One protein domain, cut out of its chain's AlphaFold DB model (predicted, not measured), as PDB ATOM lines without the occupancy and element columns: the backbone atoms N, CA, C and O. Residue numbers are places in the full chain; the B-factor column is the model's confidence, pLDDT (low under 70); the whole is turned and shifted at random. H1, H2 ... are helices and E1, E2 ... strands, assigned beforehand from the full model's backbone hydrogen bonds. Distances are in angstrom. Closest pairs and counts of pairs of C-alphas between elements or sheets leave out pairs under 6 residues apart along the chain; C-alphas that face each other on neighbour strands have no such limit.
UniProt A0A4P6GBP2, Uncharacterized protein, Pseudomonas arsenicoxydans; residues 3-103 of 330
ATOM      1  N   ASP A   3     -58.523 -10.016  43.048       68.50
ATOM      2  CA  ASP A   3     -59.103  -9.040  42.119       68.50
ATOM      3  C   ASP A   3     -58.150  -8.705  40.961       68.50
ATOM      4  O   ASP A   3     -58.577  -8.634  39.816       68.50
ATOM      5  N   PHE A   4     -56.833  -8.668  41.200       82.00
ATOM      6  CA  PHE A   4     -55.847  -8.341  40.157       82.00
ATOM      7  C   PHE A   4     -55.824  -9.314  38.977       82.00
ATOM      8  O   PHE A   4     -55.729  -8.888  37.827       82.00
ATOM      9  N   PHE A   5     -55.901 -10.622  39.249       82.44
ATOM     10  CA  PHE A   5     -55.975 -11.619  38.181       82.44
ATOM     11  C   PHE A   5     -57.308 -11.510  37.441       82.44
ATOM     12  O   PHE A   5     -57.316 -11.511  36.215       82.44
ATOM     13  N   GLN A   6     -58.422 -11.371  38.167       83.19
ATOM     14  CA  GLN A   6     -59.759 -11.275  37.568       83.19
ATOM     15  C   GLN A   6     -59.912 -10.038  36.670       83.19
ATOM     16  O   GLN A   6     -60.542 -10.119  35.619       83.19
ATOM     17  N   GLU A   7     -59.295  -8.923  37.053       86.69
ATOM     18  CA  GLU A   7     -59.310  -7.657  36.313       86.69
ATOM     19  C   GLU A   7     -58.328  -7.625  35.130       86.69
ATOM     20  O   GLU A   7     -58.423  -6.738  34.282       86.69
ATOM     21  N   THR A   8     -57.398  -8.584  35.041       92.19
ATOM     22  CA  THR A   8     -56.307  -8.566  34.053       92.19
ATOM     23  C   THR A   8     -56.245  -9.883  33.260       92.19
ATOM     24  O   THR A   8     -55.432 -10.757  33.572       92.19
ATOM     25  N   PRO A   9     -57.037 -10.045  32.177       93.12
ATOM     26  CA  PRO A   9     -57.085 -11.288  31.393       93.12
ATOM     27  C   PRO A   9     -55.730 -11.751  30.837       93.12
ATOM     28  O   PRO A   9     -55.484 -12.950  30.717       93.12
ATOM     29  N   ALA A  10     -54.827 -10.813  30.528       94.00
ATOM     30  CA  ALA A  10     -53.469 -11.130  30.087       94.00
ATOM     31  C   ALA A  10     -52.652 -11.854  31.174       94.00
ATOM     32  O   ALA A  10     -51.893 -12.765  30.850       94.00
ATOM     33  N   ALA A  11     -52.848 -11.497  32.448       93.06
ATOM     34  CA  ALA A  11     -52.183 -12.141  33.577       93.06
ATOM     35  C   ALA A  11     -52.708 -13.564  33.805       93.06
ATOM     36  O   ALA A  11     -51.920 -14.459  34.092       93.06
ATOM     37  N   ILE A  12     -54.018 -13.792  33.621       92.44
ATOM     38  CA  ILE A  12     -54.607 -15.141  33.663       92.44
ATOM     39  C   ILE A  12     -54.006 -16.005  32.558       92.44
ATOM     40  O   ILE A  12     -53.474 -17.070  32.843       92.44
ATOM     41  N   LYS A  13     -54.031 -15.517  31.311       95.44
ATOM     42  CA  LYS A  13     -53.502 -16.269  30.169       95.44
ATOM     43  C   LYS A  13     -52.027 -16.630  30.363       95.44
ATOM     44  O   LYS A  13     -51.642 -17.769  30.125       95.44
ATOM     45  N   TRP A  14     -51.211 -15.671  30.805       96.94
ATOM     46  CA  TRP A  14     -49.803 -15.924  31.106       96.94
ATOM     47  C   TRP A  14     -49.632 -16.970  32.213       96.94
ATOM     48  O   TRP A  14     -48.813 -17.872  32.058       96.94
ATOM     49  N   ALA A  15     -50.406 -16.870  33.300       93.62
ATOM     50  CA  ALA A  15     -50.330 -17.809  34.414       93.62
ATOM     51  C   ALA A  15     -50.703 -19.229  33.974       93.62
ATOM     52  O   ALA A  15     -49.962 -20.153  34.279       93.62
ATOM     53  N   ASP A  16     -51.772 -19.399  33.191       94.19
ATOM     54  CA  ASP A  16     -52.192 -20.712  32.688       94.19
ATOM     55  C   ASP A  16     -51.097 -21.350  31.803       94.19
ATOM     56  O   ASP A  16     -50.791 -22.538  31.920       94.19
ATOM     57  N   GLU A  17     -50.453 -20.558  30.936       96.12
ATOM     58  CA  GLU A  17     -49.328 -21.022  30.113       96.12
ATOM     59  C   GLU A  17     -48.082 -21.347  30.958       96.12
ATOM     60  O   GLU A  17     -47.363 -22.305  30.662       96.12
ATOM     61  N   ALA A  18     -47.802 -20.554  31.996       95.00
ATOM     62  CA  ALA A  18     -46.684 -20.764  32.913       95.00
ATOM     63  C   ALA A  18     -46.884 -22.015  33.776       95.00
ATOM     64  O   ALA A  18     -45.979 -22.841  33.876       95.00
ATOM     65  N   GLU A  19     -48.079 -22.223  34.322       93.25
ATOM     66  CA  GLU A  19     -48.434 -23.436  35.060       93.25
ATOM     67  C   GLU A  19     -48.204 -24.684  34.198       93.25
ATOM     68  O   GLU A  19     -47.542 -25.622  34.645       93.25
ATOM     69  N   GLN A  20     -48.647 -24.676  32.934       93.94
ATOM     70  CA  GLN A  20     -48.432 -25.793  32.005       93.94
ATOM     71  C   GLN A  20     -46.951 -26.105  31.759       93.94
ATOM     72  O   GLN A  20     -46.584 -27.278  31.698       93.94
ATOM     73  N   ARG A  21     -46.081 -25.088  31.651       93.75
ATOM     74  CA  ARG A  21     -44.628 -25.296  31.489       93.75
ATOM     75  C   ARG A  21     -44.005 -26.042  32.671       93.75
ATOM     76  O   ARG A  21     -43.032 -26.770  32.481       93.75
ATOM     77  N   HIS A  22     -44.565 -25.874  33.867       91.56
ATOM     78  CA  HIS A  22     -44.011 -26.405  35.113       91.56
ATOM     79  C   HIS A  22     -44.689 -27.687  35.613       91.56
ATOM     80  O   HIS A  22     -44.192 -28.298  36.564       91.56
ATOM     81  N   GLN A  23     -45.754 -28.159  34.952       87.75
ATOM     82  CA  GLN A  23     -46.440 -29.434  35.229       87.75
ATOM     83  C   GLN A  23     -45.579 -30.657  34.853       87.75
ATOM     84  O   GLN A  23     -45.869 -31.421  33.936       87.75
ATOM     85  N   THR A  24     -44.491 -30.849  35.593       85.75
ATOM     86  CA  THR A  24     -43.493 -31.911  35.382       85.75
ATOM     87  C   THR A  24     -43.550 -33.011  36.446       85.75
ATOM     88  O   THR A  24     -42.808 -33.984  36.355       85.75
ATOM     89  N   GLY A  25     -44.406 -32.863  37.465       86.44
ATOM     90  CA  GLY A  25     -44.524 -33.775  38.613       86.44
ATOM     91  C   GLY A  25     -43.553 -33.493  39.766       86.44
ATOM     92  O   GLY A  25     -43.680 -34.092  40.829       86.44
ATOM     93  N   LYS A  26     -42.608 -32.554  39.602       92.19
ATOM     94  CA  LYS A  26     -41.655 -32.161  40.660       92.19
ATOM     95  C   LYS A  26     -42.334 -31.531  41.879       92.19
ATOM     96  O   LYS A  26     -41.902 -31.745  43.005       92.19
ATOM     97  N   PHE A  27     -43.394 -30.771  41.635       93.62
ATOM     98  CA  PHE A  27     -44.204 -30.096  42.644       93.62
ATOM     99  C   PHE A  27     -45.557 -30.791  42.728       93.62
ATOM    100  O   PHE A  27     -46.108 -31.168  41.692       93.62
ATOM    101  N   GLY A  28     -46.083 -30.975  43.938       91.00
ATOM    102  CA  GLY A  28     -47.389 -31.615  44.106       91.00
ATOM    103  C   GLY A  28     -48.546 -30.657  43.853       91.00
ATOM    104  O   GLY A  28     -49.604 -31.079  43.396       91.00
ATOM    105  N   GLU A  29     -48.320 -29.365  44.078       91.44
ATOM    106  CA  GLU A  29     -49.266 -28.308  43.745       91.44
ATOM    107  C   GLU A  29     -48.533 -27.144  43.078       91.44
ATOM    108  O   GLU A  29     -47.439 -26.757  43.496       91.44
ATOM    109  N   ILE A  30     -49.148 -26.584  42.040       91.75
ATOM    110  CA  ILE A  30     -48.698 -25.364  41.378       91.75
ATOM    111  C   ILE A  30     -49.837 -24.356  41.472       91.75
ATOM    112  O   ILE A  30     -50.965 -24.669  41.096       91.75
ATOM    113  N   VAL A  31     -49.545 -23.161  41.980       90.88
ATOM    114  CA  VAL A  31     -50.535 -22.093  42.149       90.88
ATOM    115  C   VAL A  31     -50.029 -20.774  41.589       90.88
ATOM    116  O   VAL A  31     -48.837 -20.468  41.633       90.88
ATOM    117  N   ARG A  32     -50.958 -19.935  41.143       91.00
ATOM    118  CA  ARG A  32     -50.701 -18.526  40.840       91.00
ATOM    119  C   ARG A  32     -50.811 -17.642  42.081       91.00
ATOM    120  O   ARG A  32     -51.711 -17.807  42.904       91.00
ATOM    121  N   ALA A  33     -49.928 -16.658  42.185       90.19
ATOM    122  CA  ALA A  33     -49.882 -15.696  43.278       90.19
ATOM    123  C   ALA A  33     -49.569 -14.284  42.769       90.19
ATOM    124  O   ALA A  33     -48.973 -14.105  41.710       90.19
ATOM    125  N   VAL A  34     -49.950 -13.271  43.550       89.19
ATOM    126  CA  VAL A  34     -49.441 -11.902  43.399       89.19
ATOM    127  C   VAL A  34     -48.407 -11.688  44.494       89.19
ATOM    128  O   VAL A  34     -48.743 -11.756  45.674       89.19
ATOM    129  N   ILE A  35     -47.154 -11.457  44.110       87.56
ATOM    130  CA  ILE A  35     -46.019 -11.373  45.050       87.56
ATOM    131  C   ILE A  35     -45.569  -9.935  45.313       87.56
ATOM    132  O   ILE A  35     -44.793  -9.679  46.230       87.56
ATOM    133  N   TRP A  36     -46.046  -8.991  44.505       90.56
ATOM    134  CA  TRP A  36     -45.759  -7.572  44.654       90.56
ATOM    135  C   TRP A  36     -46.878  -6.739  44.032       90.56
ATOM    136  O   TRP A  36     -47.482  -7.142  43.037       90.56
ATOM    137  N   THR A  37     -47.135  -5.566  44.608       90.06
ATOM    138  CA  THR A  37     -48.042  -4.551  44.060       90.06
ATOM    139  C   THR A  37     -47.467  -3.165  44.322       90.06
ATOM    140  O   THR A  37     -46.701  -2.985  45.268       90.06
ATOM    141  N   ASP A  38     -47.912  -2.174  43.562       90.38
ATOM    142  CA  ASP A  38     -47.597  -0.759  43.776       90.38
ATOM    143  C   ASP A  38     -48.327  -0.112  44.969       90.38
ATOM    144  O   ASP A  38     -48.355   1.116  45.099       90.38
ATOM    145  N   ALA A  39     -48.922  -0.924  45.850       88.00
ATOM    146  CA  ALA A  39     -49.617  -0.452  47.033       88.00
ATOM    147  C   ALA A  39     -48.682   0.371  47.930       88.00
ATOM    148  O   ALA A  39     -47.524   0.014  48.174       88.00
ATOM    149  N   ARG A  40     -49.215   1.485  48.440       86.31
ATOM    150  CA  ARG A  40     -48.486   2.449  49.266       86.31
ATOM    151  C   ARG A  40     -49.022   2.474  50.692       86.31
ATOM    152  O   ARG A  40     -50.217   2.289  50.911       86.31
ATOM    153  N   GLY A  41     -48.124   2.701  51.643       82.44
ATOM    154  CA  GLY A  41     -48.461   2.953  53.037       82.44
ATOM    155  C   GLY A  41     -49.101   4.327  53.240       82.44
ATOM    156  O   GLY A  41     -49.218   5.135  52.315       82.44
ATOM    157  N   SER A  42     -49.491   4.611  54.483       84.38
ATOM    158  CA  SER A  42     -50.048   5.912  54.888       84.38
ATOM    159  C   SER A  42     -49.069   7.078  54.710       84.38
ATOM    160  O   SER A  42     -49.493   8.225  54.605       84.38
ATOM    161  N   ASP A  43     -47.771   6.789  54.639       81.38
ATOM    162  CA  ASP A  43     -46.689   7.738  54.368       81.38
ATOM    163  C   ASP A  43     -46.457   7.991  52.864       81.38
ATOM    164  O   ASP A  43     -45.545   8.727  52.486       81.38
ATOM    165  N   GLY A  44     -47.261   7.370  51.993       83.62
ATOM    166  CA  GLY A  44     -47.148   7.474  50.541       83.62
ATOM    167  C   GLY A  44     -45.985   6.681  49.935       83.62
ATOM    168  O   GLY A  44     -45.803   6.726  48.713       83.62
ATOM    169  N   LYS A  45     -45.202   5.937  50.728       83.06
ATOM    170  CA  LYS A  45     -44.127   5.067  50.224       83.06
ATOM    171  C   LYS A  45     -44.676   3.704  49.827       83.06
ATOM    172  O   LYS A  45     -45.707   3.277  50.334       83.06
ATOM    173  N   LEU A  46     -43.999   3.019  48.904       80.06
ATOM    174  CA  LEU A  46     -44.349   1.641  48.546       80.06
ATOM    175  C   LEU A  46     -44.263   0.742  49.782       80.06
ATOM    176  O   LEU A  46     -43.285   0.821  50.523       80.06
ATOM    177  N   LEU A  47     -45.255  -0.133  49.964       76.38
ATOM    178  CA  LEU A  47     -45.241  -1.132  51.038       76.38
ATOM    179  C   LEU A  47     -44.043  -2.079  50.902       76.38
ATOM    180  O   LEU A  47     -43.445  -2.469  51.898       76.38
ATOM    181  N   VAL A  48     -43.676  -2.411  49.661       77.81
ATOM    182  CA  VAL A  48     -42.474  -3.177  49.328       77.81
ATOM    183  C   VAL A  48     -41.664  -2.372  48.315       77.81
ATOM    184  O   VAL A  48     -42.017  -2.297  47.136       77.81
ATOM    185  N   ALA A  49     -40.590  -1.738  48.786       80.00
ATOM    186  CA  ALA A  49     -39.727  -0.861  47.994       80.00
ATOM    187  C   ALA A  49     -38.771  -1.665  47.091       80.00
ATOM    188  O   ALA A  49     -37.567  -1.720  47.323       80.00
ATOM    189  N   VAL A  50     -39.331  -2.317  46.073       81.69
ATOM    190  CA  VAL A  50     -38.605  -3.143  45.103       81.69
ATOM    191  C   VAL A  50     -39.015  -2.742  43.686       81.69
ATOM    192  O   VAL A  50     -40.194  -2.504  43.428       81.69
ATOM    193  N   ASP A  51     -38.044  -2.677  42.772       87.00
ATOM    194  CA  ASP A  51     -38.300  -2.526  41.336       87.00
ATOM    195  C   ASP A  51     -38.930  -3.822  40.776       87.00
ATOM    196  O   ASP A  51     -38.288  -4.881  40.835       87.00
ATOM    197  N   PRO A  52     -40.165  -3.773  40.241       90.31
ATOM    198  CA  PRO A  52     -40.879  -4.961  39.786       90.31
ATOM    199  C   PRO A  52     -40.202  -5.678  38.609       90.31
ATOM    200  O   PRO A  52     -40.203  -6.908  38.581       90.31
ATOM    201  N   ASP A  53     -39.580  -4.966  37.666       90.69
ATOM    202  CA  ASP A  53     -38.978  -5.601  36.482       90.69
ATOM    203  C   ASP A  53     -37.686  -6.331  36.853       90.69
ATOM    204  O   ASP A  53     -37.381  -7.435  36.380       90.69
ATOM    205  N   ARG A  54     -36.938  -5.742  37.782       89.44
ATOM    206  CA  ARG A  54     -35.767  -6.388  38.363       89.44
ATOM    207  C   ARG A  54     -36.155  -7.577  39.250       89.44
ATOM    208  O   ARG A  54     -35.434  -8.576  39.251       89.44
ATOM    209  N   LEU A  55     -37.278  -7.507  39.978       89.06
ATOM    210  CA  LEU A  55     -37.811  -8.634  40.759       89.06
ATOM    211  C   LEU A  55     -38.139  -9.815  39.840       89.06
ATOM    212  O   LEU A  55     -37.687 -10.930  40.097       89.06
ATOM    213  N   VAL A  56     -38.846  -9.542  38.740       93.31
ATOM    214  CA  VAL A  56     -39.175 -10.533  37.708       93.31
ATOM    215  C   VAL A  56     -37.914 -11.172  37.135       93.31
ATOM    216  O   VAL A  56     -37.788 -12.396  37.087       93.31
ATOM    217  N   THR A  57     -36.934 -10.346  36.761       92.75
ATOM    218  CA  THR A  57     -35.660 -10.824  36.208       92.75
ATOM    219  C   THR A  57     -34.930 -11.747  37.186       92.75
ATOM    220  O   THR A  57     -34.411 -12.788  36.781       92.75
ATOM    221  N   LYS A  58     -34.900 -11.401  38.480       89.06
ATOM    222  CA  LYS A  58     -34.252 -12.223  39.512       89.06
ATOM    223  C   LYS A  58     -34.958 -13.560  39.706       89.06
ATOM    224  O   LYS A  58     -34.283 -14.581  39.680       89.06
ATOM    225  N   ILE A  59     -36.284 -13.570  39.834       90.44
ATOM    226  CA  ILE A  59     -37.052 -14.815  40.006       90.44
ATOM    227  C   ILE A  59     -36.845 -15.744  38.809       90.44
ATOM    228  O   ILE A  59     -36.555 -16.921  38.989       90.44
ATOM    229  N   ASN A  60     -36.919 -15.205  37.590       93.19
ATOM    230  CA  ASN A  60     -36.817 -16.008  36.370       93.19
ATOM    231  C   ASN A  60     -35.381 -16.471  36.057       93.19
ATOM    232  O   ASN A  60     -35.201 -17.356  35.225       93.19
ATOM    233  N   SER A  61     -34.355 -15.884  36.687       90.06
ATOM    234  CA  SER A  61     -32.953 -16.315  36.533       90.06
ATOM    235  C   SER A  61     -32.466 -17.199  37.680       90.06
ATOM    236  O   SER A  61     -31.664 -18.102  37.452       90.06
ATOM    237  N   ASN A  62     -32.947 -16.964  38.902       85.38
ATOM    238  CA  ASN A  62     -32.673 -17.786  40.073       85.38
ATOM    239  C   ASN A  62     -33.926 -17.858  40.973       85.38
ATOM    240  O   ASN A  62     -34.113 -16.987  41.828       85.38
ATOM    241  N   PRO A  63     -34.768 -18.894  40.797       86.19
ATOM    242  CA  PRO A  63     -35.996 -19.105  41.561       86.19
ATOM    243  C   PRO A  63     -35.806 -18.990  43.074       86.19
ATOM    244  O   PRO A  63     -34.988 -19.706  43.663       86.19
ATOM    245  N   PHE A  64     -36.590 -18.124  43.719       88.81
ATOM    246  CA  PHE A  64     -36.554 -17.957  45.172       88.81
ATOM    247  C   PHE A  64     -37.276 -19.092  45.892       88.81
ATOM    248  O   PHE A  64     -38.392 -19.463  45.524       88.81
ATOM    249  N   THR A  65     -36.655 -19.598  46.958       89.94
ATOM    250  CA  THR A  65     -37.279 -20.546  47.885       89.94
ATOM    251  C   THR A  65     -38.361 -19.843  48.687       89.94
ATOM    252  O   THR A  65     -38.126 -18.807  49.306       89.94
ATOM    253  N   LEU A  66     -39.552 -20.430  48.688       89.81
ATOM    254  CA  LEU A  66     -40.664 -19.987  49.508       89.81
ATOM    255  C   LEU A  66     -40.454 -20.485  50.940       89.81
ATOM    256  O   LEU A  66     -40.460 -21.696  51.176       89.81
ATOM    257  N   LEU A  67     -40.276 -19.559  51.879       87.88
ATOM    258  CA  LEU A  67     -40.013 -19.872  53.286       87.88
ATOM    259  C   LEU A  67     -41.237 -19.570  54.152       87.88
ATOM    260  O   LEU A  67     -41.843 -18.500  54.032       87.88
ATOM    261  N   GLU A  68     -41.560 -20.490  55.057       86.56
ATOM    262  CA  GLU A  68     -42.543 -20.265  56.119       86.56
ATOM    263  C   GLU A  68     -41.942 -19.372  57.210       86.56
ATOM    264  O   GLU A  68     -40.897 -19.695  57.769       86.56
ATOM    265  N   ASN A  69     -42.599 -18.247  57.520       81.62
ATOM    266  CA  ASN A  69     -42.169 -17.302  58.563       81.62
ATOM    267  C   ASN A  69     -40.703 -16.832  58.437       81.62
ATOM    268  O   ASN A  69     -40.053 -16.598  59.450       81.62
ATOM    269  N   HIS A  70     -40.181 -16.711  57.208       82.81
ATOM    270  CA  HIS A  70     -38.775 -16.362  56.919       82.81
ATOM    271  C   HIS A  70     -37.738 -17.376  57.404       82.81
ATOM    272  O   HIS A  70     -36.543 -17.120  57.285       82.81
ATOM    273  N   ASP A  71     -38.164 -18.536  57.902       88.75
ATOM    274  CA  ASP A  71     -37.269 -19.539  58.458       88.75
ATOM    275  C   ASP A  71     -36.549 -20.292  57.320       88.75
ATOM    276  O   ASP A  71     -37.193 -21.044  56.577       88.75
ATOM    277  N   PRO A  72     -35.217 -20.144  57.167       90.94
ATOM    278  CA  PRO A  72     -34.457 -20.826  56.117       90.94
ATOM    279  C   PRO A  72     -34.469 -22.358  56.250       90.94
ATOM    280  O   PRO A  72     -34.136 -23.052  55.293       90.94
ATOM    281  N   GLY A  73     -34.871 -22.897  57.406       92.38
ATOM    282  CA  GLY A  73     -35.058 -24.327  57.648       92.38
ATOM    283  C   GLY A  73     -36.436 -24.862  57.247       92.38
ATOM    284  O   GLY A  73     -36.673 -26.063  57.352       92.38
ATOM    285  N   ARG A  74     -37.362 -24.003  56.795       91.69
ATOM    286  CA  ARG A  74     -38.759 -24.370  56.487       91.69
ATOM    287  C   ARG A  74     -39.136 -24.043  55.033       91.69
ATOM    288  O   ARG A  74     -39.972 -23.166  54.793       91.69
ATOM    289  N   PRO A  75     -38.537 -24.732  54.042       92.81
ATOM    290  CA  PRO A  75     -38.861 -24.530  52.634       92.81
ATOM    291  C   PRO A  75     -40.221 -25.150  52.297       92.81
ATOM    292  O   PRO A  75     -40.436 -26.343  52.493       92.81
ATOM    293  N   LYS A  76     -41.141 -24.361  51.743       92.88
ATOM    294  CA  LYS A  76     -42.462 -24.838  51.291       92.88
ATOM    295  C   LYS A  76     -42.532 -25.079  49.789       92.88
ATOM    296  O   LYS A  76     -43.318 -25.903  49.329       92.88
ATOM    297  N   GLY A  77     -41.695 -24.389  49.026       93.06
ATOM    298  CA  GLY A  77     -41.741 -24.435  47.574       93.06
ATOM    299  C   GLY A  77     -40.753 -23.483  46.919       93.06
ATOM    300  O   GLY A  77     -39.798 -23.028  47.551       93.06
ATOM    301  N   LEU A  78     -41.015 -23.163  45.657       93.25
ATOM    302  CA  LEU A  78     -40.230 -22.249  44.834       93.25
ATOM    303  C   LEU A  78     -41.136 -21.315  44.033       93.25
ATOM    304  O   LEU A  78     -42.220 -21.708  43.604       93.25
ATOM    305  N   LEU A  79     -40.660 -20.096  43.781       93.12
ATOM    306  CA  LEU A  79     -41.229 -19.227  42.753       93.12
ATOM    307  C   LEU A  79     -40.633 -19.613  41.406       93.12
ATOM    308  O   LEU A  79     -39.469 -19.327  41.146       93.12
ATOM    309  N   LEU A  80     -41.436 -20.272  40.580       93.44
ATOM    310  CA  LEU A  80     -40.995 -20.912  39.343       93.44
ATOM    311  C   LEU A  80     -40.856 -19.918  38.196       93.44
ATOM    312  O   LEU A  80     -39.941 -20.015  37.386       93.44
ATOM    313  N   GLU A  81     -41.793 -18.979  38.116       95.44
ATOM    314  CA  GLU A  81     -41.838 -17.975  37.063       95.44
ATOM    315  C   GLU A  81     -42.598 -16.745  37.561       95.44
ATOM    316  O   GLU A  81     -43.474 -16.848  38.419       95.44
ATOM    317  N   SER A  82     -42.283 -15.575  37.019       96.25
ATOM    318  CA  SER A  82     -42.978 -14.326  37.321       96.25
ATOM    319  C   SER A  82     -43.047 -13.392  36.117       96.25
ATOM    320  O   SER A  82     -42.230 -13.483  35.198       96.25
ATOM    321  N   ALA A  83     -44.026 -12.489  36.134       96.81
ATOM    322  CA  ALA A  83     -44.196 -11.440  35.136       96.81
ATOM    323  C   ALA A  83     -44.890 -10.208  35.735       96.81
ATOM    324  O   ALA A  83     -45.703 -10.317  36.661       96.81
ATOM    325  N   SER A  84     -44.551  -9.029  35.211       95.94
ATOM    326  CA  SER A  84     -45.144  -7.750  35.604       95.94
ATOM    327  C   SER A  84     -46.361  -7.424  34.736       95.94
ATOM    328  O   SER A  84     -46.380  -7.668  33.529       95.94
ATOM    329  N   PHE A  85     -47.394  -6.872  35.368       95.44
ATOM    330  CA  PHE A  85     -48.649  -6.489  34.731       95.44
ATOM    331  C   PHE A  85     -49.149  -5.154  35.284       95.44
ATOM    332  O   PHE A  85     -48.787  -4.736  36.387       95.44
ATOM    333  N   GLU A  86     -50.021  -4.512  34.515       94.81
ATOM    334  CA  GLU A  86     -50.777  -3.327  34.911       94.81
ATOM    335  C   GLU A  86     -52.267  -3.618  34.697       94.81
ATOM    336  O   GLU A  86     -52.651  -4.113  33.633       94.81
ATOM    337  N   ASN A  87     -53.091  -3.389  35.722       90.38
ATOM    338  CA  ASN A  87     -54.540  -3.571  35.621       90.38
ATOM    339  C   ASN A  87     -55.195  -2.358  34.909       90.38
ATOM    340  O   ASN A  87     -54.539  -1.333  34.707       90.38
ATOM    341  N   PRO A  88     -56.491  -2.425  34.541       90.44
ATOM    342  CA  PRO A  88     -57.183  -1.318  33.871       90.44
ATOM    343  C   PRO A  88     -57.208   0.010  34.648       90.44
ATOM    344  O   PRO A  88     -57.325   1.066  34.032       90.44
ATOM    345  N   ASP A  89     -57.060  -0.034  35.976       88.44
ATOM    346  CA  ASP A  89     -56.988   1.150  36.845       88.44
ATOM    347  C   ASP A  89     -55.571   1.757  36.925       88.44
ATOM    348  O   ASP A  89     -55.333   2.691  37.693       88.44
ATOM    349  N   GLY A  90     -54.611   1.226  36.158       89.75
ATOM    350  CA  GLY A  90     -53.217   1.678  36.134       89.75
ATOM    351  C   GLY A  90     -52.369   1.157  37.299       89.75
ATOM    352  O   GLY A  90     -51.257   1.640  37.518       89.75
ATOM    353  N   ARG A  91     -52.877   0.186  38.069       91.06
ATOM    354  CA  ARG A  91     -52.150  -0.411  39.191       91.06
ATOM    355  C   ARG A  91     -51.203  -1.491  38.713       91.06
ATOM    356  O   ARG A  91     -51.614  -2.439  38.041       91.06
ATOM    357  N   LYS A  92     -49.949  -1.403  39.144       93.50
ATOM    358  CA  LYS A  92     -48.908  -2.375  38.803       93.50
ATOM    359  C   LYS A  92     -48.831  -3.501  39.820       93.50
ATOM    360  O   LYS A  92     -48.905  -3.281  41.030       93.50
ATOM    361  N   PHE A  93     -48.614  -4.710  39.324       93.31
ATOM    362  CA  PHE A  93     -48.394  -5.886  40.154       93.31
ATOM    363  C   PHE A  93     -47.466  -6.890  39.474       93.31
ATOM    364  O   PHE A  93     -47.305  -6.889  38.255       93.31
ATOM    365  N   VAL A  94     -46.847  -7.754  40.278       94.44
ATOM    366  CA  VAL A  94     -46.074  -8.900  39.787       94.44
ATOM    367  C   VAL A  94     -46.840 -10.169  40.118       94.44
ATOM    368  O   VAL A  94     -47.074 -10.483  41.290       94.44
ATOM    369  N   ALA A  95     -47.231 -10.883  39.068       94.69
ATOM    370  CA  ALA A  95     -47.785 -12.221  39.162       94.69
ATOM    371  C   ALA A  95     -46.647 -13.247  39.179       94.69
ATOM    372  O   ALA A  95     -45.596 -13.035  38.571       94.69
ATOM    373  N   ALA A  96     -46.863 -14.361  39.866       94.75
ATOM    374  CA  ALA A  96     -45.923 -15.464  39.939       94.75
ATOM    375  C   ALA A  96     -46.640 -16.811  39.898       94.75
ATOM    376  O   ALA A  96     -47.771 -16.933  40.369       94.75
ATOM    377  N   VAL A  97     -45.945 -17.820  39.382       94.44
ATOM    378  CA  VAL A  97     -46.289 -19.232  39.532       94.44
ATOM    379  C   VAL A  97     -45.408 -19.818  40.626       94.44
ATOM    380  O   VAL A  97     -44.186 -19.670  40.609       94.44
ATOM    381  N   VAL A  98     -46.040 -20.469  41.594       93.94
ATOM    382  CA  VAL A  98     -45.413 -21.050  42.778       93.94
ATOM    383  C   VAL A  98     -45.609 -22.557  42.733       93.94
ATOM    384  O   VAL A  98     -46.735 -23.018  42.579       93.94
ATOM    385  N   GLY A  99     -44.529 -23.317  42.883       94.12
ATOM    386  CA  GLY A  99     -44.571 -24.770  43.020       94.12
ATOM    387  C   GLY A  99     -44.321 -25.174  44.462       94.12
ATOM    388  O   GLY A  99     -43.268 -24.847  45.010       94.12
ATOM    389  N   TYR A 100     -45.254 -25.896  45.077       93.75
ATOM    390  CA  TYR A 100     -45.071 -26.451  46.412       93.75
ATOM    391  C   TYR A 100     -44.521 -27.874  46.368       93.75
ATOM    392  O   TYR A 100     -44.920 -28.700  45.545       93.75
ATOM    393  N   TYR A 101     -43.618 -28.179  47.298       94.50
ATOM    394  CA  TYR A 101     -42.989 -29.498  47.364       94.50
ATOM    395  C   TYR A 101     -43.923 -30.596  47.879       94.50
ATOM    396  O   TYR A 101     -43.742 -31.757  47.513       94.50
ATOM    397  N   ALA A 102     -44.906 -30.270  48.727       91.31
ATOM    398  CA  ALA A 102     -45.802 -31.288  49.272       91.31
ATOM    399  C   ALA A 102     -46.565 -31.997  48.148       91.31
ATOM    400  O   ALA A 102     -47.166 -31.348  47.300       91.31
ATOM    401  N   GLY A 103     -46.530 -33.332  48.161       87.75
ATOM    402  CA  GLY A 103     -47.147 -34.173  47.131       87.75
ATOM    403  C   GLY A 103     -46.361 -34.286  45.816       87.75
ATOM    404  O   GLY A 103     -46.851 -34.940  44.901       87.75
TER     405      GLY A 103
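This is residues 3 to 103 of the 330 residues of an uncharacterized protein of Pseudomonas arsenicoxydans (UniProt A0A4P6GBP2). The domain is built on one strongly twisted four-stranded sheet, with the long helix H2 packed along its strand E4 and a second helix, H3, packed slantwise over E3 and E4. E1 and E4 run nearly along the longest axis, E3 bends, and the short strand E2 pairs with the early part of E3; a small helix, H1, grazes the sheet. The printed part has 101 residues, with three named helices and four named strands in the order H1 H2 E1 H3 E2 E3 E4. The sheet runs E1 E4 E3 E2, antiparallel throughout, and the class is mixed, helices and strands. The whole is compact, with a radius of gyration of the C-alphas of 14.1 A and spans of 40 by 32 by 23 A.

Start with E3, residues 75 to 86, the longest strand at 30.1 A; find C-alpha 75 at (-38.861, -24.530, 52.634). Beside it are E4, residues 92 to 100, 25.5 A long, and E2, residues 65 to 68. E1, residues 29 to 37, spans 23.8 A. For H2, residues 9 to 22, look from C-alpha 9 at (-57.085, -11.288, 31.393) to C-alpha 22 at (-44.011, -26.405, 35.113), 20.3 A on. H3 takes residues 52 to 61, 14.2 A, and H1 residues 3 to 7, 6.0 A.

E2, E3 and E4 form a meander, each strand the antiparallel neighbour of the one before; E2 and E3 are a hairpin, and so are E3 and E4. Look for N 97 and O 81, 2.8 A apart, between E4 and E3, and for N 66 and O 77, 2.8 A, between E3 and E2. E3 bends by 60 degrees at residue 81. E1, an edge strand, is antiparallel to E4, with N 33 and O 96 2.8 A apart. H2 is on the sheet at a height of 8.4 A, over E4 and along the strands, at 25 degrees to E4 on the local plane; its closest C-alphas to E4 are those of Glu 19 and Val 97, 6.5 A. H3 is on the sheet at a height of 7.8 A, over E4 and E3, slantwise at 44 degrees to E3 on the local plane; the C-alphas of Val 56 and Ser 82 come closest, 5.4 A. H2 and H3 are apart. H1 only grazes the sheet, with residues 4 to 7. H1 and H2 only just touch, and only at the corner, with 3 pairs of C-alphas within 8 A; the closest are those of Phe 5 and Ile 12, 5.9 A, and H2 takes part with residues 11 to 12 alone. In H1, H2 and H3 every O i to N i+4 pair is within hydrogen-bond range.

The two C-alphas farthest apart are those of Gly 25 and Asp 43, 44.5 A. The printed part has no cut. The link from E1 to H3, residues 38 to 51, is long, and its C-alphas lie 13 to 25 A from the mean of the C-alphas. The mean pLDDT of the printed part is 89.9, and residue 3 alone is under 70.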